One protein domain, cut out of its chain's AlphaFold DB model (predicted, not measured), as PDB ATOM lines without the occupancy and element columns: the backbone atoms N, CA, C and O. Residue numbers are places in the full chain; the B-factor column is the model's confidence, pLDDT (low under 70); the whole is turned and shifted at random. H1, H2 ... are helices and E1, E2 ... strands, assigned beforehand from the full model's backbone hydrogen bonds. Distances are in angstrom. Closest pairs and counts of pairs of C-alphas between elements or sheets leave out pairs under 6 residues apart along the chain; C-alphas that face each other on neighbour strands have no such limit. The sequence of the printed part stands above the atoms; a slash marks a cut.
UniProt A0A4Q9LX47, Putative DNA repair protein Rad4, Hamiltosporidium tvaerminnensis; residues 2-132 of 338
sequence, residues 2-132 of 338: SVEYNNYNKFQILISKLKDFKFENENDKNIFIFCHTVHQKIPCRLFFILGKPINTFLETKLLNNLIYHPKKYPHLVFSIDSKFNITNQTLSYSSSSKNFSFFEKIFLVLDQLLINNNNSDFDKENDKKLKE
ATOM      1  N   SER A   2     215.814 172.432 160.513       66.00
ATOM      2  CA  SER A   2     216.413 171.673 159.381       66.00
ATOM      3  C   SER A   2     215.616 171.750 158.062       66.00
ATOM      4  O   SER A   2     216.196 171.958 156.999       66.00
ATOM      5  N   VAL A   3     214.283 171.671 158.129       70.00
ATOM      6  CA  VAL A   3     213.384 171.813 156.964       70.00
ATOM      7  C   VAL A   3     213.380 173.241 156.404       70.00
ATOM      8  O   VAL A   3     213.363 173.432 155.193       70.00
ATOM      9  N   GLU A   4     213.442 174.262 157.261       69.19
ATOM     10  CA  GLU A   4     213.419 175.670 156.834       69.19
ATOM     11  C   GLU A   4     214.731 176.083 156.156       69.19
ATOM     12  O   GLU A   4     214.697 176.773 155.139       69.19
ATOM     13  N   TYR A   5     215.876 175.612 156.663       75.69
ATOM     14  CA  TYR A   5     217.173 175.785 156.001       75.69
ATOM     15  C   TYR A   5     217.220 175.054 154.653       75.69
ATOM     16  O   TYR A   5     217.738 175.595 153.677       75.69
ATOM     17  N   ASN A   6     216.616 173.864 154.558       79.12
ATOM     18  CA  ASN A   6     216.484 173.151 153.287       79.12
ATOM     19  C   ASN A   6     215.621 173.936 152.281       79.12
ATOM     20  O   ASN A   6     216.016 174.110 151.131       79.12
ATOM     21  N   ASN A   7     214.482 174.486 152.717       80.12
ATOM     22  CA  ASN A   7     213.629 175.331 151.874       80.12
ATOM     23  C   ASN A   7     214.357 176.597 151.400       80.12
ATOM     24  O   ASN A   7     214.251 176.960 150.229       80.12
ATOM     25  N   TYR A   8     215.141 177.231 152.278       81.44
ATOM     26  CA  TYR A   8     215.985 178.372 151.919       81.44
ATOM     27  C   TYR A   8     217.016 178.000 150.846       81.44
ATOM     28  O   TYR A   8     217.085 178.664 149.813       81.44
ATOM     29  N   ASN A   9     217.755 176.903 151.034       80.88
ATOM     30  CA  ASN A   9     218.755 176.447 150.066       80.88
ATOM     31  C   ASN A   9     218.123 176.092 148.713       80.88
ATOM     32  O   ASN A   9     218.618 176.525 147.673       80.88
ATOM     33  N   LYS A  10     216.994 175.370 148.713       82.12
ATOM     34  CA  LYS A  10     216.234 175.056 147.492       82.12
ATOM     35  C   LYS A  10     215.806 176.316 146.743       82.12
ATOM     36  O   LYS A  10     215.965 176.383 145.526       82.12
ATOM     37  N   PHE A  11     215.292 177.316 147.462       82.69
ATOM     38  CA  PHE A  11     214.889 178.584 146.860       82.69
ATOM     39  C   PHE A  11     216.090 179.352 146.288       82.69
ATOM     40  O   PHE A  11     216.024 179.825 145.158       82.69
ATOM     41  N   GLN A  12     217.214 179.420 147.008       82.00
ATOM     42  CA  GLN A  12     218.429 180.084 146.516       82.00
ATOM     43  C   GLN A  12     218.996 179.409 145.259       82.00
ATOM     44  O   GLN A  12     219.362 180.102 144.311       82.00
ATOM     45  N   ILE A  13     218.998 178.072 145.206       83.38
ATOM     46  CA  ILE A  13     219.423 177.306 144.022       83.38
ATOM     47  C   ILE A  13     218.496 177.570 142.828       83.38
ATOM     48  O   ILE A  13     218.960 177.697 141.695       83.38
ATOM     49  N   LEU A  14     217.182 177.660 143.058       82.75
ATOM     50  CA  LEU A  14     216.232 178.024 142.007       82.75
ATOM     51  C   LEU A  14     216.557 179.416 141.449       82.75
ATOM     52  O   LEU A  14     216.722 179.569 140.240       82.75
ATOM     53  N   ILE A  15     216.697 180.416 142.322       83.31
ATOM     54  CA  ILE A  15     217.002 181.795 141.921       83.31
ATOM     55  C   ILE A  15     218.352 181.888 141.198       83.31
ATOM     56  O   ILE A  15     218.463 182.643 140.231       83.31
ATOM     57  N   SER A  16     219.366 181.117 141.609       82.00
ATOM     58  CA  SER A  16     220.664 181.106 140.930       82.00
ATOM     59  C   SER A  16     220.570 180.516 139.524       82.00
ATOM     60  O   SER A  16     221.082 181.130 138.596       82.00
ATOM     61  N   LYS A  17     219.870 179.384 139.347       82.50
ATOM     62  CA  LYS A  17     219.671 178.748 138.031       82.50
ATOM     63  C   LYS A  17     218.833 179.602 137.085       82.50
ATOM     64  O   LYS A  17     219.041 179.582 135.880       82.50
ATOM     65  N   LEU A  18     217.893 180.375 137.623       81.88
ATOM     66  CA  LEU A  18     217.047 181.268 136.834       81.88
ATOM     67  C   LEU A  18     217.791 182.458 136.223       81.88
ATOM     68  O   LEU A  18     217.234 183.100 135.335       81.88
ATOM     69  N   LYS A  19     219.023 182.761 136.659       77.94
ATOM     70  CA  LYS A  19     219.855 183.794 136.018       77.94
ATOM     71  C   LYS A  19     220.196 183.447 134.568       77.94
ATOM     72  O   LYS A  19     220.378 184.361 133.769       77.94
ATOM     73  N   ASP A  20     220.211 182.158 134.239       76.38
ATOM     74  CA  ASP A  20     220.585 181.654 132.917       76.38
ATOM     75  C   ASP A  20     219.383 181.559 131.954       76.38
ATOM     76  O   ASP A  20     219.553 181.317 130.760       76.38
ATOM     77  N   PHE A  21     218.156 181.781 132.446       80.62
ATOM     78  CA  PHE A  21     216.925 181.718 131.654       80.62
ATOM     79  C   PHE A  21     216.474 183.106 131.185       80.62
ATOM     80  O   PHE A  21     216.387 184.053 131.969       80.62
ATOM     81  N   LYS A  22     216.110 183.214 129.901       79.88
ATOM     82  CA  LYS A  22     215.455 184.404 129.343       79.88
ATOM     83  C   LYS A  22     213.938 184.236 129.414       79.88
ATOM     84  O   LYS A  22     213.400 183.289 128.854       79.88
ATOM     85  N   PHE A  23     213.272 185.168 130.087       83.31
ATOM     86  CA  PHE A  23     211.813 185.278 130.125       83.31
ATOM     87  C   PHE A  23     211.364 186.428 129.223       83.31
ATOM     88  O   PHE A  23     212.072 187.430 129.122       83.31
ATOM     89  N   GLU A  24     210.197 186.294 128.589       79.44
ATOM     90  CA  GLU A  24     209.632 187.329 127.711       79.44
ATOM     91  C   GLU A  24     209.258 188.595 128.490       79.44
ATOM     92  O   GLU A  24     209.489 189.712 128.028       79.44
ATOM     93  N   ASN A  25     208.716 188.430 129.698       84.00
ATOM     94  CA  ASN A  25     208.388 189.528 130.597       84.00
ATOM     95  C   ASN A  25     208.589 189.131 132.078       84.00
ATOM     96  O   ASN A  25     208.799 187.968 132.429       84.00
ATOM     97  N   GLU A  26     208.536 190.123 132.970       83.69
ATOM     98  CA  GLU A  26     208.732 189.916 134.412       83.69
ATOM     99  C   GLU A  26     207.590 189.110 135.063       83.69
ATOM    100  O   GLU A  26     207.815 188.407 136.049       83.69
ATOM    101  N   ASN A  27     206.382 189.146 134.491       87.00
ATOM    102  CA  ASN A  27     205.249 188.380 135.004       87.00
ATOM    103  C   ASN A  27     205.439 186.877 134.803       87.00
ATOM    104  O   ASN A  27     205.225 186.115 135.744       87.00
ATOM    105  N   ASP A  28     205.898 186.454 133.628       86.75
ATOM    106  CA  ASP A  28     206.140 185.044 133.313       86.75
ATOM    107  C   ASP A  28     207.222 184.470 134.222       86.75
ATOM    108  O   ASP A  28     207.087 183.365 134.750       86.75
ATOM    109  N   LYS A  29     208.259 185.270 134.501       87.69
ATOM    110  CA  LYS A  29     209.285 184.930 135.488       87.69
ATOM    111  C   LYS A  29     208.681 184.724 136.881       87.69
ATOM    112  O   LYS A  29     208.986 183.728 137.537       87.69
ATOM    113  N   ASN A  30     207.829 185.641 137.340       88.69
ATOM    114  CA  ASN A  30     207.202 185.543 138.660       88.69
ATOM    115  C   ASN A  30     206.246 184.347 138.762       88.69
ATOM    116  O   ASN A  30     206.259 183.635 139.766       88.69
ATOM    117  N   ILE A  31     205.461 184.084 137.718       89.75
ATOM    118  CA  ILE A  31     204.568 182.923 137.641       89.75
ATOM    119  C   ILE A  31     205.384 181.627 137.655       89.75
ATOM    120  O   ILE A  31     205.058 180.708 138.405       89.75
ATOM    121  N   PHE A  32     206.482 181.557 136.899       89.19
ATOM    122  CA  PHE A  32     207.358 180.386 136.888       89.19
ATOM    123  C   PHE A  32     207.938 180.093 138.278       89.19
ATOM    124  O   PHE A  32     207.877 178.957 138.760       89.19
ATOM    125  N   ILE A  33     208.461 181.123 138.954       87.69
ATOM    126  CA  ILE A  33     208.985 180.991 140.320       87.69
ATOM    127  C   ILE A  33     207.870 180.551 141.277       87.69
ATOM    128  O   ILE A  33     208.096 179.652 142.089       87.69
ATOM    129  N   PHE A  34     206.668 181.127 141.174       90.62
ATOM    130  CA  PHE A  34     205.513 180.720 141.977       90.62
ATOM    131  C   PHE A  34     205.198 179.231 141.791       90.62
ATOM    132  O   PHE A  34     205.239 178.473 142.755       90.62
ATOM    133  N   CYS A  35     204.993 178.771 140.557       89.12
ATOM    134  CA  CYS A  35     204.674 177.370 140.277       89.12
ATOM    135  C   CYS A  35     205.751 176.409 140.806       89.12
ATOM    136  O   CYS A  35     205.434 175.388 141.423       89.12
ATOM    137  N   HIS A  36     207.034 176.747 140.627       88.12
ATOM    138  CA  HIS A  36     208.126 175.912 141.125       88.12
ATOM    139  C   HIS A  36     208.185 175.883 142.659       88.12
ATOM    140  O   HIS A  36     208.403 174.829 143.257       88.12
ATOM    141  N   THR A  37     207.981 177.023 143.321       87.69
ATOM    142  CA  THR A  37     207.995 177.106 144.792       87.69
ATOM    143  C   THR A  37     206.810 176.389 145.430       87.69
ATOM    144  O   THR A  37     207.006 175.676 146.419       87.69
ATOM    145  N   VAL A  38     205.628 176.469 144.811       88.31
ATOM    146  CA  VAL A  38     204.448 175.675 145.187       88.31
ATOM    147  C   VAL A  38     204.744 174.178 145.075       88.31
ATOM    148  O   VAL A  38     204.498 173.437 146.028       88.31
ATOM    149  N   HIS A  39     205.357 173.725 143.973       87.44
ATOM    150  CA  HIS A  39     205.752 172.319 143.804       87.44
ATOM    151  C   HIS A  39     206.730 171.845 144.896       87.44
ATOM    152  O   HIS A  39     206.638 170.720 145.387       87.44
ATOM    153  N   GLN A  40     207.643 172.715 145.334       85.25
ATOM    154  CA  GLN A  40     208.576 172.428 146.431       85.25
ATOM    155  C   GLN A  40     207.935 172.508 147.830       85.25
ATOM    156  O   GLN A  40     208.640 172.310 148.821       85.25
ATOM    157  N   LYS A  41     206.623 172.779 147.926       85.44
ATOM    158  CA  LYS A  41     205.877 172.985 149.182       85.44
ATOM    159  C   LYS A  41     206.469 174.104 150.048       85.44
ATOM    160  O   LYS A  41     206.449 174.027 151.277       85.44
ATOM    161  N   ILE A  42     207.024 175.134 149.409       85.94
ATOM    162  CA  ILE A  42     207.538 176.326 150.083       85.94
ATOM    163  C   ILE A  42     206.408 177.363 150.124       85.94
ATOM    164  O   ILE A  42     205.878 177.694 149.063       85.94
ATOM    165  N   PRO A  43     206.045 177.909 151.301       87.38
ATOM    166  CA  PRO A  43     205.007 178.929 151.390       87.38
ATOM    167  C   PRO A  43     205.371 180.196 150.609       87.38
ATOM    168  O   PRO A  43     206.331 180.906 150.938       87.38
ATOM    169  N   CYS A  44     204.580 180.495 149.584       90.06
ATOM    170  CA  CYS A  44     204.734 181.670 148.735       90.06
ATOM    171  C   CYS A  44     203.374 182.269 148.351       90.06
ATOM    172  O   CYS A  44     202.329 181.628 148.464       90.06
ATOM    173  N   ARG A  45     203.389 183.525 147.912       90.38
ATOM    174  CA  ARG A  45     202.234 184.244 147.377       90.38
ATOM    175  C   ARG A  45     202.638 185.019 146.144       90.38
ATOM    176  O   ARG A  45     203.655 185.715 146.151       90.38
ATOM    177  N   LEU A  46     201.792 184.954 145.128       91.81
ATOM    178  CA  LEU A  46     201.883 185.779 143.936       91.81
ATOM    179  C   LEU A  46     200.860 186.907 144.031       91.81
ATOM    180  O   LEU A  46     199.664 186.667 144.195       91.81
ATOM    181  N   PHE A  47     201.331 188.141 143.932       91.44
ATOM    182  CA  PHE A  47     200.501 189.335 143.934       91.44
ATOM    183  C   PHE A  47     200.259 189.814 142.512       91.44
ATOM    184  O   PHE A  47     201.166 189.798 141.685       91.44
ATOM    185  N   PHE A  48     199.053 190.311 142.270       90.94
ATOM    186  CA  PHE A  48     198.613 190.880 141.006       90.94
ATOM    187  C   PHE A  48     198.202 192.334 141.215       90.94
ATOM    188  O   PHE A  48     197.343 192.640 142.044       90.94
ATOM    189  N   ILE A  49     198.808 193.229 140.440       91.25
ATOM    190  CA  ILE A  49     198.522 194.660 140.412       91.25
ATOM    191  C   ILE A  49     197.720 194.940 139.141       91.25
ATOM    192  O   ILE A  49     198.240 194.822 138.030       91.25
ATOM    193  N   LEU A  50     196.457 195.342 139.302       88.62
ATOM    194  CA  LEU A  50     195.499 195.560 138.209       88.62
ATOM    195  C   LEU A  50     195.721 196.897 137.475       88.62
ATOM    196  O   LEU A  50     194.825 197.743 137.386       88.62
ATOM    197  N   GLY A  51     196.947 197.111 137.002       83.50
ATOM    198  CA  GLY A  51     197.327 198.194 136.099       83.50
ATOM    199  C   GLY A  51     197.134 197.821 134.625       83.50
ATOM    200  O   GLY A  51     196.679 196.728 134.289       83.50
ATOM    201  N   LYS A  52     197.494 198.749 133.736       84.25
ATOM    202  CA  LYS A  52     197.668 198.485 132.303       84.25
ATOM    203  C   LYS A  52     199.114 198.845 131.933       84.25
ATOM    204  O   LYS A  52     199.394 200.042 131.873       84.25
ATOM    205  N   PRO A  53     200.017 197.871 131.705       85.31
ATOM    206  CA  PRO A  53     199.832 196.413 131.804       85.31
ATOM    207  C   PRO A  53     199.687 195.908 133.255       85.31
ATOM    208  O   PRO A  53     199.935 196.648 134.209       85.31
ATOM    209  N   ILE A  54     199.246 194.654 133.420       87.44
ATOM    210  CA  ILE A  54     199.205 193.981 134.728       87.44
ATOM    211  C   ILE A  54     200.640 193.703 135.162       87.44
ATOM    212  O   ILE A  54     201.423 193.185 134.371       87.44
ATOM    213  N   ASN A  55     200.959 193.997 136.422       89.06
ATOM    214  CA  ASN A  55     202.253 193.668 137.016       89.06
ATOM    215  C   ASN A  55     202.065 192.679 138.161       89.06
ATOM    216  O   ASN A  55     201.043 192.703 138.851       89.06
ATOM    217  N   THR A  56     203.071 191.848 138.398       90.31
ATOM    218  CA  THR A  56     203.077 190.865 139.480       90.31
ATOM    219  C   THR A  56     204.321 190.985 140.345       90.31
ATOM    220  O   THR A  56     205.333 191.535 139.916       90.31
ATOM    221  N   PHE A  57     204.250 190.485 141.575       89.06
ATOM    222  CA  PHE A  57     205.422 190.302 142.433       89.06
ATOM    223  C   PHE A  57     205.205 189.134 143.396       89.06
ATOM    224  O   PHE A  57     204.075 188.687 143.596       89.06
ATOM    225  N   LEU A  58     206.284 188.649 144.008       87.69
ATOM    226  CA  LEU A  58     206.269 187.481 144.887       87.69
ATOM    227  C   LEU A  58     206.575 187.853 146.333       87.69
ATOM    228  O   LEU A  58     207.434 188.686 146.596       87.69
ATOM    229  N   GLU A  59     205.914 187.177 147.266       88.25
ATOM    230  CA  GLU A  59     206.250 187.165 148.693       88.25
ATOM    231  C   GLU A  59     206.501 185.706 149.078       88.25
ATOM    232  O   GLU A  59     205.642 184.851 148.865       88.25
ATOM    233  N   THR A  60     207.683 185.387 149.605       85.12
ATOM    234  CA  THR A  60     208.004 184.019 150.049       85.12
ATOM    235  C   THR A  60     208.411 184.041 151.511       85.12
ATOM    236  O   THR A  60     209.160 184.920 151.944       85.12
ATOM    237  N   LYS A  61     207.920 183.070 152.278       82.44
ATOM    238  CA  LYS A  61     208.248 182.931 153.694       82.44
ATOM    239  C   LYS A  61     209.381 181.924 153.851       82.44
ATOM    240  O   LYS A  61     209.194 180.723 153.663       82.44
ATOM    241  N   LEU A  62     210.564 182.422 154.190       79.88
ATOM    242  CA  LEU A  62     211.778 181.622 154.353       79.88
ATOM    243  C   LEU A  62     212.423 181.955 155.694       79.88
ATOM    244  O   LEU A  62     212.584 183.126 156.020       79.88
ATOM    245  N   LEU A  63     212.784 180.933 156.478       74.00
ATOM    246  CA  LEU A  63     213.353 181.107 157.827       74.00
ATOM    247  C   LEU A  63     212.511 182.058 158.712       74.00
ATOM    248  O   LEU A  63     213.054 182.852 159.471       74.00
ATOM    249  N   ASN A  64     211.179 182.017 158.574       66.25
ATOM    250  CA  ASN A  64     210.214 182.927 159.216       66.25
ATOM    251  C   ASN A  64     210.348 184.423 158.875       66.25
ATOM    252  O   ASN A  64     209.618 185.240 159.436       66.25
ATOM    253  N   ASN A  65     211.183 184.769 157.897       70.19
ATOM    254  CA  ASN A  65     211.258 186.102 157.321       70.19
ATOM    255  C   ASN A  65     210.474 186.152 156.010       70.19
ATOM    256  O   ASN A  65     210.522 185.235 155.184       70.19
ATOM    257  N   LEU A  66     209.751 187.252 155.813       71.50
ATOM    258  CA  LEU A  66     209.138 187.561 154.530       71.50
ATOM    259  C   LEU A  66     210.228 188.130 153.635       71.50
ATOM    260  O   LEU A  66     210.737 189.231 153.860       71.50
ATOM    261  N   ILE A  67     210.621 187.349 152.638       68.62
ATOM    262  CA  ILE A  67     211.541 187.815 151.615       68.62
ATOM    263  C   ILE A  67     210.678 188.499 150.558       68.62
ATOM    264  O   ILE A  67     209.929 187.832 149.844       68.62
ATOM    265  N   TYR A  68     210.821 189.831 150.526       65.12
ATOM    266  CA  TYR A  68     210.144 190.835 149.695       65.12
ATOM    267  C   TYR A  68     208.952 191.555 150.354       65.12
ATOM    268  O   TYR A  68     207.953 190.946 150.729       65.12
ATOM    269  N   HIS A  69     209.032 192.893 150.404       57.69
ATOM    270  CA  HIS A  69     207.883 193.767 150.625       57.69
ATOM    271  C   HIS A  69     207.881 194.938 149.630       57.69
ATOM    272  O   HIS A  69     208.922 195.550 149.391       57.69
ATOM    273  N   PRO A  70     206.725 195.279 149.045       63.75
ATOM    274  CA  PRO A  70     206.616 196.110 147.860       63.75
ATOM    275  C   PRO A  70     206.379 197.580 148.213       63.75
ATOM    276  O   PRO A  70     205.894 197.942 149.288       63.75
ATOM    277  N   LYS A  71     206.645 198.439 147.229       70.81
ATOM    278  CA  LYS A  71     206.187 199.833 147.200       70.81
ATOM    279  C   LYS A  71     204.651 199.874 147.147       70.81
ATOM    280  O   LYS A  71     204.010 198.928 146.702       70.81
ATOM    281  N   LYS A  72     204.035 200.984 147.565       76.50
ATOM    282  CA  LYS A  72     202.593 201.190 147.341       76.50
ATOM    283  C   LYS A  72     202.325 201.444 145.858       76.50
ATOM    284  O   LYS A  72     202.979 202.300 145.266       76.50
ATOM    285  N   TYR A  73     201.326 200.771 145.293       83.81
ATOM    286  CA  TYR A  73     200.949 200.895 143.883       83.81
ATOM    287  C   TYR A  73     199.656 201.705 143.704       83.81
ATOM    288  O   TYR A  73     198.730 201.562 144.500       83.81
ATOM    289  N   PRO A  74     199.509 202.507 142.635       84.25
ATOM    290  CA  PRO A  74     198.300 203.294 142.375       84.25
ATOM    291  C   PRO A  74     197.141 202.474 141.765       84.25
ATOM    292  O   PRO A  74     196.242 203.040 141.138       84.25
ATOM    293  N   HIS A  75     197.122 201.152 141.965       88.50
ATOM    294  CA  HIS A  75     196.139 200.220 141.398       88.50
ATOM    295  C   HIS A  75     195.653 199.212 142.441       88.50
ATOM    296  O   HIS A  75     196.256 199.077 143.505       88.50
ATOM    297  N   LEU A  76     194.546 198.528 142.150       89.38
ATOM    298  CA  LEU A  76     193.985 197.482 143.010       89.38
ATOM    299  C   LEU A  76     194.909 196.260 143.029       89.38
ATOM    300  O   LEU A  76     195.532 195.948 142.011       89.38
ATOM    301  N   VAL A  77     195.003 195.597 144.184       89.94
ATOM    302  CA  VAL A  77     195.948 194.496 144.406       89.94
ATOM    303  C   VAL A  77     195.241 193.315 145.059       89.94
ATOM    304  O   VAL A  77     194.551 193.471 146.067       89.94
ATOM    305  N   PHE A  78     195.461 192.121 144.526       91.31
ATOM    306  CA  PHE A  78     195.100 190.865 145.181       91.31
ATOM    307  C   PHE A  78     196.276 189.895 145.142       91.31
ATOM    308  O   PHE A  78     197.231 190.111 144.398       91.31
ATOM    309  N   SER A  79     196.224 188.842 145.950       90.88
ATOM    310  CA  SER A  79     197.236 187.787 145.928       90.88
ATOM    311  C   SER A  79     196.623 186.405 145.938       90.88
ATOM    312  O   SER A  79     195.543 186.228 146.496       90.88
ATOM    313  N   ILE A  80     197.356 185.451 145.376       90.19
ATOM    314  CA  ILE A  80     197.075 184.019 145.421       90.19
ATOM    315  C   ILE A  80     198.207 183.361 146.210       90.19
ATOM    316  O   ILE A  80     199.380 183.596 145.909       90.19
ATOM    317  N   ASP A  81     197.874 182.592 147.244       89.69
ATOM    318  CA  ASP A  81     198.864 181.863 148.040       89.69
ATOM    319  C   ASP A  81     199.197 180.480 147.456       89.69
ATOM    320  O   ASP A  81     198.569 180.005 146.510       89.69
ATOM    321  N   SER A  82     200.194 179.807 148.031       88.62
ATOM    322  CA  SER A  82     200.628 178.464 147.629       88.62
ATOM    323  C   SER A  82     199.577 177.366 147.819       88.62
ATOM    324  O   SER A  82     199.789 176.239 147.375       88.62
ATOM    325  N   LYS A  83     198.455 177.674 148.480       86.50
ATOM    326  CA  LYS A  83     197.285 176.801 148.651       86.50
ATOM    327  C   LYS A  83     196.111 177.229 147.766       86.50
ATOM    328  O   LYS A  83     195.030 176.661 147.896       86.50
ATOM    329  N   PHE A  84     196.356 178.171 146.852       85.19
ATOM    330  CA  PHE A  84     195.411 178.753 145.905       85.19
ATOM    331  C   PHE A  84     194.273 179.566 146.535       85.19
ATOM    332  O   PHE A  84     193.301 179.881 145.850       85.19
ATOM    333  N   ASN A  85     194.415 179.987 147.794       86.62
ATOM    334  CA  ASN A  85     193.485 180.937 148.393       86.62
ATOM    335  C   ASN A  85     193.751 182.332 147.828       86.62
ATOM    336  O   ASN A  85     194.904 182.789 147.775       86.62
ATOM    337  N   ILE A  86     192.685 183.038 147.454       87.31
ATOM    338  CA  ILE A  86     192.796 184.420 146.991       87.31
ATOM    339  C   ILE A  86     192.511 185.358 148.157       87.31
ATOM    340  O   ILE A  86     191.530 185.219 148.875       87.31
ATOM    341  N   THR A  87     193.347 186.379 148.328       87.31
ATOM    342  CA  THR A  87     193.112 187.444 149.312       87.31
ATOM    343  C   THR A  87     193.171 188.822 148.665       87.31
ATOM    344  O   THR A  87     194.037 189.111 147.832       87.31
ATOM    345  N   ASN A  88     192.245 189.702 149.048       88.69
ATOM    346  CA  ASN A  88     192.274 191.093 148.620       88.69
ATOM    347  C   ASN A  88     193.292 191.859 149.467       88.69
ATOM    348  O   ASN A  88     193.139 192.029 150.674       88.69
ATOM    349  N   GLN A  89     194.339 192.338 148.807       88.00
ATOM    350  CA  GLN A  89     195.512 192.936 149.439       88.00
ATOM    351  C   GLN A  89     195.599 194.447 149.171       88.00
ATOM    352  O   GLN A  89     196.593 195.108 149.488       88.00
ATOM    353  N   THR A  90     194.535 195.021 148.604       88.00
ATOM    354  CA  THR A  90     194.478 196.422 148.184       88.00
ATOM    355  C   THR A  90     194.689 197.371 149.359       88.00
ATOM    356  O   THR A  90     195.377 198.378 149.213       88.00
ATOM    357  N   LEU A  91     194.144 197.062 150.539       84.19
ATOM    358  CA  LEU A  91     194.288 197.914 151.725       84.19
ATOM    359  C   LEU A  91     195.758 198.081 152.152       84.19
ATOM    360  O   LEU A  91     196.162 199.168 152.580       84.19
ATOM    361  N   SER A  92     196.541 197.011 152.007       83.50
ATOM    362  CA  SER A  92     197.949 196.948 152.400       83.50
ATOM    363  C   SER A  92     198.859 197.592 151.352       83.50
ATOM    364  O   SER A  92     199.733 198.388 151.702       83.50
ATOM    365  N   TYR A  93     198.630 197.301 150.067       84.88
ATOM    366  CA  TYR A  93     199.590 197.619 148.999       84.88
ATOM    367  C   TYR A  93     199.132 198.674 147.991       84.88
ATOM    368  O   TYR A  93     199.937 199.101 147.164       84.88
ATOM    369  N   SER A  94     197.886 199.147 148.053       85.81
ATOM    370  CA  SER A  94     197.406 200.191 147.148       85.81
ATOM    371  C   SER A  94     197.449 201.585 147.773       85.81
ATOM    372  O   SER A  94     197.020 201.807 148.907       85.81
ATOM    373  N   SER A  95     197.938 202.561 147.010       82.50
ATOM    374  CA  SER A  95     197.748 203.993 147.275       82.50
ATOM    375  C   SER A  95     196.469 204.537 146.636       82.50
ATOM    376  O   SER A  95     196.027 205.630 146.991       82.50
ATOM    377  N   SER A  96     195.862 203.784 145.714       80.75
ATOM    378  CA  SER A  96     194.646 204.172 145.014       80.75
ATOM    379  C   SER A  96     193.435 203.425 145.538       80.75
ATOM    380  O   SER A  96     193.473 202.378 146.173       80.75
ATOM    381  N   SER A  97     192.302 204.048 145.290       71.38
ATOM    382  CA  SER A  97     191.047 203.718 145.924       71.38
ATOM    383  C   SER A  97     189.905 203.632 144.906       71.38
ATOM    384  O   SER A  97     188.790 203.236 145.266       71.38
ATOM    385  N   LYS A  98     190.196 203.958 143.641       81.19
ATOM    386  CA  LYS A  98     189.238 203.946 142.536       81.19
ATOM    387  C   LYS A  98     188.674 202.538 142.353       81.19
ATOM    388  O   LYS A  98     189.415 201.563 142.375       81.19
ATOM    389  N   ASN A  99     187.354 202.450 142.199       82.06
ATOM    390  CA  ASN A  99     186.607 201.213 141.936       82.06
ATOM    391  C   ASN A  99     186.724 200.106 143.000       82.06
ATOM    392  O   ASN A  99     186.278 198.989 142.761       82.06
ATOM    393  N   PHE A 100     187.243 200.405 144.195       84.94
ATOM    394  CA  PHE A 100     187.397 199.415 145.267       84.94
ATOM    395  C   PHE A 100     186.086 198.714 145.641       84.94
ATOM    396  O   PHE A 100     186.070 197.506 145.797       84.94
ATOM    397  N   SER A 101     184.969 199.443 145.741       83.06
ATOM    398  CA  SER A 101     183.668 198.847 146.084       83.06
ATOM    399  C   SER A 101     183.158 197.861 145.034       83.06
ATOM    400  O   SER A 101     182.483 196.895 145.376       83.06
ATOM    401  N   PHE A 102     183.451 198.112 143.759       85.25
ATOM    402  CA  PHE A 102     183.123 197.199 142.671       85.25
ATOM    403  C   PHE A 102     184.047 195.979 142.697       85.25
ATOM    404  O   PHE A 102     183.577 194.851 142.589       85.25
ATOM    405  N   PHE A 103     185.339 196.204 142.934       85.12
ATOM    406  CA  PHE A 103     186.328 195.142 143.063       85.12
ATOM    407  C   PHE A 103     186.033 194.194 144.228       85.12
ATOM    408  O   PHE A 103     186.040 192.992 144.023       85.12
ATOM    409  N   GLU A 104     185.678 194.715 145.405       84.19
ATOM    410  CA  GLU A 104     185.247 193.913 146.562       84.19
ATOM    411  C   GLU A 104     184.075 192.984 146.220       84.19
ATOM    412  O   GLU A 104     184.072 191.820 146.602       84.19
ATOM    413  N   LYS A 105     183.093 193.464 145.444       86.00
ATOM    414  CA  LYS A 105     181.964 192.627 145.009       86.00
ATOM    415  C   LYS A 105     182.401 191.507 144.071       86.00
ATOM    416  O   LYS A 105     181.936 190.387 144.230       86.00
ATOM    417  N   ILE A 106     183.274 191.805 143.106       85.12
ATOM    418  CA  ILE A 106     183.842 190.782 142.214       85.12
ATOM    419  C   ILE A 106     184.629 189.762 143.032       85.12
ATOM    420  O   ILE A 106     184.494 188.563 142.821       85.12
ATOM    421  N   PHE A 107     185.420 190.246 143.985       83.31
ATOM    422  CA  PHE A 107     186.257 189.415 144.825       83.31
ATOM    423  C   PHE A 107     185.433 188.433 145.661       83.31
ATOM    424  O   PHE A 107     185.771 187.260 145.701       83.31
ATOM    425  N   LEU A 108     184.308 188.876 146.236       82.56
ATOM    426  CA  LEU A 108     183.373 188.000 146.952       82.56
ATOM    427  C   LEU A 108     182.818 186.873 146.070       82.56
ATOM    428  O   LEU A 108     182.641 185.760 146.550       82.56
ATOM    429  N   VAL A 109     182.547 187.146 144.791       84.44
ATOM    430  CA  VAL A 109     182.088 186.114 143.847       84.44
ATOM    431  C   VAL A 109     183.222 185.147 143.507       84.44
ATOM    432  O   VAL A 109     183.005 183.941 143.487       84.44
ATOM    433  N   LEU A 110     184.434 185.654 143.264       79.56
ATOM    434  CA  LEU A 110     185.603 184.817 142.972       79.56
ATOM    435  C   LEU A 110     185.972 183.908 144.151       79.56
ATOM    436  O   LEU A 110     186.258 182.735 143.941       79.56
ATOM    437  N   ASP A 111     185.920 184.441 145.370       77.44
ATOM    438  CA  ASP A 111     186.194 183.713 146.612       77.44
ATOM    439  C   ASP A 111     185.197 182.560 146.832       77.44
ATOM    440  O   ASP A 111     185.584 181.469 147.226       77.44
ATOM    441  N   GLN A 112     183.918 182.755 146.484       78.69
ATOM    442  CA  GLN A 112     182.895 181.699 146.552       78.69
ATOM    443  C   GLN A 112     183.072 180.588 145.506       78.69
ATOM    444  O   GLN A 112     182.583 179.478 145.711       78.69
ATOM    445  N   LEU A 113     183.707 180.888 144.371       75.00
ATOM    446  CA  LEU A 113     183.880 179.940 143.265       75.00
ATOM    447  C   LEU A 113     185.125 179.060 143.413       75.00
ATOM    448  O   LEU A 113     185.222 178.027 142.749       75.00
ATOM    449  N   LEU A 114     186.084 179.461 144.243       69.38
ATOM    450  CA  LEU A 114     187.341 178.746 144.426       69.38
ATOM    451  C   LEU A 114     187.277 177.841 145.656       69.38
ATOM    452  O   LEU A 114     186.600 178.130 146.640       69.38
ATOM    453  N   ILE A 115     187.976 176.704 145.588       61.50
ATOM    454  CA  ILE A 115     188.071 175.751 146.700       61.50
ATOM    455  C   ILE A 115     188.916 176.404 147.797       61.50
ATOM    456  O   ILE A 115     190.143 176.308 147.788       61.50
ATOM    457  N   ASN A 116     188.255 177.084 148.730       60.06
ATOM    458  CA  ASN A 116     188.909 177.709 149.869       60.06
ATOM    459  C   ASN A 116     189.382 176.635 150.851       60.06
ATOM    460  O   ASN A 116     188.610 176.052 151.616       60.06
ATOM    461  N   ASN A 117     190.689 176.387 150.849       62.25
ATOM    462  CA  ASN A 117     191.334 175.655 151.923       62.25
ATOM    463  C   ASN A 117     191.519 176.637 153.083       62.25
ATOM    464  O   ASN A 117     192.440 177.450 153.050       62.25
ATOM    465  N   ASN A 118     190.679 176.535 154.119       62.62
ATOM    466  CA  ASN A 118     190.598 177.447 155.278       62.62
ATOM    467  C   ASN A 118     191.906 177.695 156.072       62.62
ATOM    468  O   ASN A 118     191.881 178.397 157.075       62.62
ATOM    469  N   ASN A 119     193.042 177.130 155.662       75.25
ATOM    470  CA  ASN A 119     194.328 177.251 156.337       75.25
ATOM    471  C   ASN A 119     195.361 177.900 155.405       75.25
ATOM    472  O   ASN A 119     196.069 177.168 154.709       75.25
ATOM    473  N   SER A 120     195.520 179.227 155.405       80.75
ATOM    474  CA  SER A 120     196.624 179.893 154.691       80.75
ATOM    475  C   SER A 120     197.899 179.890 155.551       80.75
ATOM    476  O   SER A 120     197.854 180.067 156.766       80.75
ATOM    477  N   ASP A 121     199.089 179.754 154.954       82.50
ATOM    478  CA  ASP A 121     200.394 179.729 155.675       82.50
ATOM    479  C   ASP A 121     200.836 181.083 156.294       82.50
ATOM    480  O   ASP A 121     201.990 181.317 156.674       82.50
ATOM    481  N   PHE A 122     199.884 182.001 156.356       84.12
ATOM    482  CA  PHE A 122     200.053 183.366 155.888       84.12
ATOM    483  C   PHE A 122     198.940 184.268 156.489       84.12
ATOM    484  O   PHE A 122     198.998 185.503 156.420       84.12
ATOM    485  N   ASP A 123     197.944 183.650 157.141       83.19
ATOM    486  CA  ASP A 123     196.879 184.298 157.913       83.19
ATOM    487  C   ASP A 123     197.437 185.152 159.051       83.19
ATOM    488  O   ASP A 123     196.996 186.278 159.252       83.19
ATOM    489  N   LYS A 124     198.482 184.681 159.745       84.56
ATOM    490  CA  LYS A 124     199.112 185.430 160.846       84.56
ATOM    491  C   LYS A 124     199.655 186.782 160.379       84.56
ATOM    492  O   LYS A 124     199.538 187.778 161.091       84.56
ATOM    493  N   GLU A 125     200.276 186.827 159.206       84.62
ATOM    494  CA  GLU A 125     200.817 188.040 158.596       84.62
ATOM    495  C   GLU A 125     199.702 188.979 158.125       84.62
ATOM    496  O   GLU A 125     199.801 190.192 158.323       84.62
ATOM    497  N   ASN A 126     198.633 188.425 157.542       83.81
ATOM    498  CA  ASN A 126     197.455 189.195 157.142       83.81
ATOM    499  C   ASN A 126     196.770 189.818 158.363       83.81
ATOM    500  O   ASN A 126     196.532 191.024 158.380       83.81
ATOM    501  N   ASP A 127     196.536 189.029 159.409       84.75
ATOM    502  CA  ASP A 127     195.928 189.474 160.660       84.75
ATOM    503  C   ASP A 127     196.744 190.567 161.338       84.75
ATOM    504  O   ASP A 127     196.177 191.537 161.843       84.75
ATOM    505  N   LYS A 128     198.075 190.431 161.350       86.25
ATOM    506  CA  LYS A 128     198.967 191.472 161.873       86.25
ATOM    507  C   LYS A 128     198.775 192.782 161.109       86.25
ATOM    508  O   LYS A 128     198.493 193.791 161.745       86.25
ATOM    509  N   LYS A 129     198.835 192.753 159.772       84.00
ATOM    510  CA  LYS A 129     198.647 193.944 158.920       84.00
ATOM    511  C   LYS A 129     197.250 194.555 159.063       84.00
ATOM    512  O   LYS A 129     197.113 195.772 159.064       84.00
ATOM    513  N   LEU A 130     196.209 193.733 159.209       84.62
ATOM    514  CA  LEU A 130     194.830 194.195 159.406       84.62
ATOM    515  C   LEU A 130     194.598 194.818 160.788       84.62
ATOM    516  O   LEU A 130     193.721 195.665 160.933       84.62
ATOM    517  N   LYS A 131     195.352 194.402 161.808       87.19
ATOM    518  CA  LYS A 131     195.285 194.977 163.161       87.19
ATOM    519  C   LYS A 131     196.102 196.263 163.304       87.19
ATOM    520  O   LYS A 131     195.965 196.953 164.312       87.19
ATOM    521  N   GLU A 132     196.926 196.620 162.319       87.00
ATOM    522  CA  GLU A 132     197.625 197.904 162.320       87.00
ATOM    523  C   GLU A 132     196.632 199.065 162.209       87.00
ATOM    524  O   GLU A 132     195.722 199.072 161.376       87.00
TER     525      GLU A 132
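What this domain is: This is residues 2 to 132 of the 338 residues of the protein "Putative DNA repair protein Rad4" of Hamiltosporidium tvaerminnensis (UniProt A0A4Q9LX47). A five-stranded antiparallel sheet, strongly twisted and curled like part of a barrel, makes the core, with helix H2 packed along E1 and E2 on one face. The long helix H1 stands outside H2 and only grazes the sheet, H4 lies by the E5 edge, and H5 is off the sheet on the side away from H2, with short H3 near it. The printed part has 131 residues with five named helices and five named strands in the chain order H1 H2 E1 E2 E3 E4 E5 H3 H4 H5; the sheet's order is E3 E2 E1 E4 E5. The class is mixed, helices and strands. The whole is compact, with a radius of gyration of the C-alphas of 15.3 A and spans of 42 by 33 by 29 A.

How they stand to each other: The sheet holds E1, residues 44 to 49; E2, residues 55 to 62; E3, residues 65 to 67; E4, residues 77 to 81; and E5, residues 86 to 88. Its edge strands are E3 and E5. From edge to edge the strands' lines turn by 87 degrees and the way across turns by 96 degrees. E1 E2 E3 form a meander, each strand the antiparallel neighbour of the one before; with E4 back beside E1 they make a Greek key, four strands in a row whose first is the antiparallel neighbour of the fourth. E1 and E2 are a hairpin at 159 degrees, with N 47 and O 57 at 2.8 A, within hydrogen-bond range. E2 and E3 are a hairpin with N 65 and O 62 at 2.9 A; the pairing is staggered, E2 using residues 55 to 60 for E1 and 60 to 62 for E3. E1 and E4 stand at 158 degrees, with N 48 and O 78 at 2.8 A. E4 and E5 are a hairpin with N 79 and O 87 at 2.9 A. H2, residues 26 to 39, is on the sheet at a height of 8.8 A, over E2 and E1, and runs along the strands, at 26 degrees to E1 on the local plane. Its closest C-alphas to E2 are those of Asn 27 and Thr 56, 5.6 A apart. H1, residues 2 to 20, only grazes the sheet with its residues 4 to 11; the closest C-alphas of H1 and E2 are those of Tyr 8 and Leu 62, 5.8 A apart. H1 and H2 are close but not clearly touching, with C-alphas 11 and 37 closest at 7.3 A; they run opposite ways at a shallow tilt of 33 degrees, only just short of steep. H3, residues 90 to 93, is on the opposite face from H2, over none of the strands. H4, residues 100 to 113, is on the sheet, with the C-alphas of Ile 86 and Asp 111 its closest to E5 at 6.7 A. H5, residues 123 to 131, is not on the sheet; it is close to but not clearly touching H3, with C-alphas 92 and 129 closest at 7.2 A. H2 and H4 are apart. Every O i to N i+4 pair is within hydrogen-bond range in H2, H4 and H5; in H1 it is 13 of 15, and H3 is too short for such a pair.

Where its parts are: E2 is 23.2 A long and E1 16.6 A, with C-alpha 44 at (204.734, 181.670, 148.735); E4 is 13.5 A, E5 6.9 A and E3 6.0 A. H1 is 28.6 A long, from C-alpha 2 at (216.413, 171.673, 159.381). H2 is 20.2 A, H4 19.9 A, H5 12.0 A and H3 5.3 A. H5 ends with C-alpha 131 at (195.285, 194.977, 163.161).

The domain as a whole: The two C-alphas farthest apart are those of Ser 2 and Asn 99, 45.4 A. The printed part has no cut, and no link is long. The mean pLDDT of the printed part is 82.4; residues 2, 4, 64, 67 to 70 and 114 to 118 are under 70.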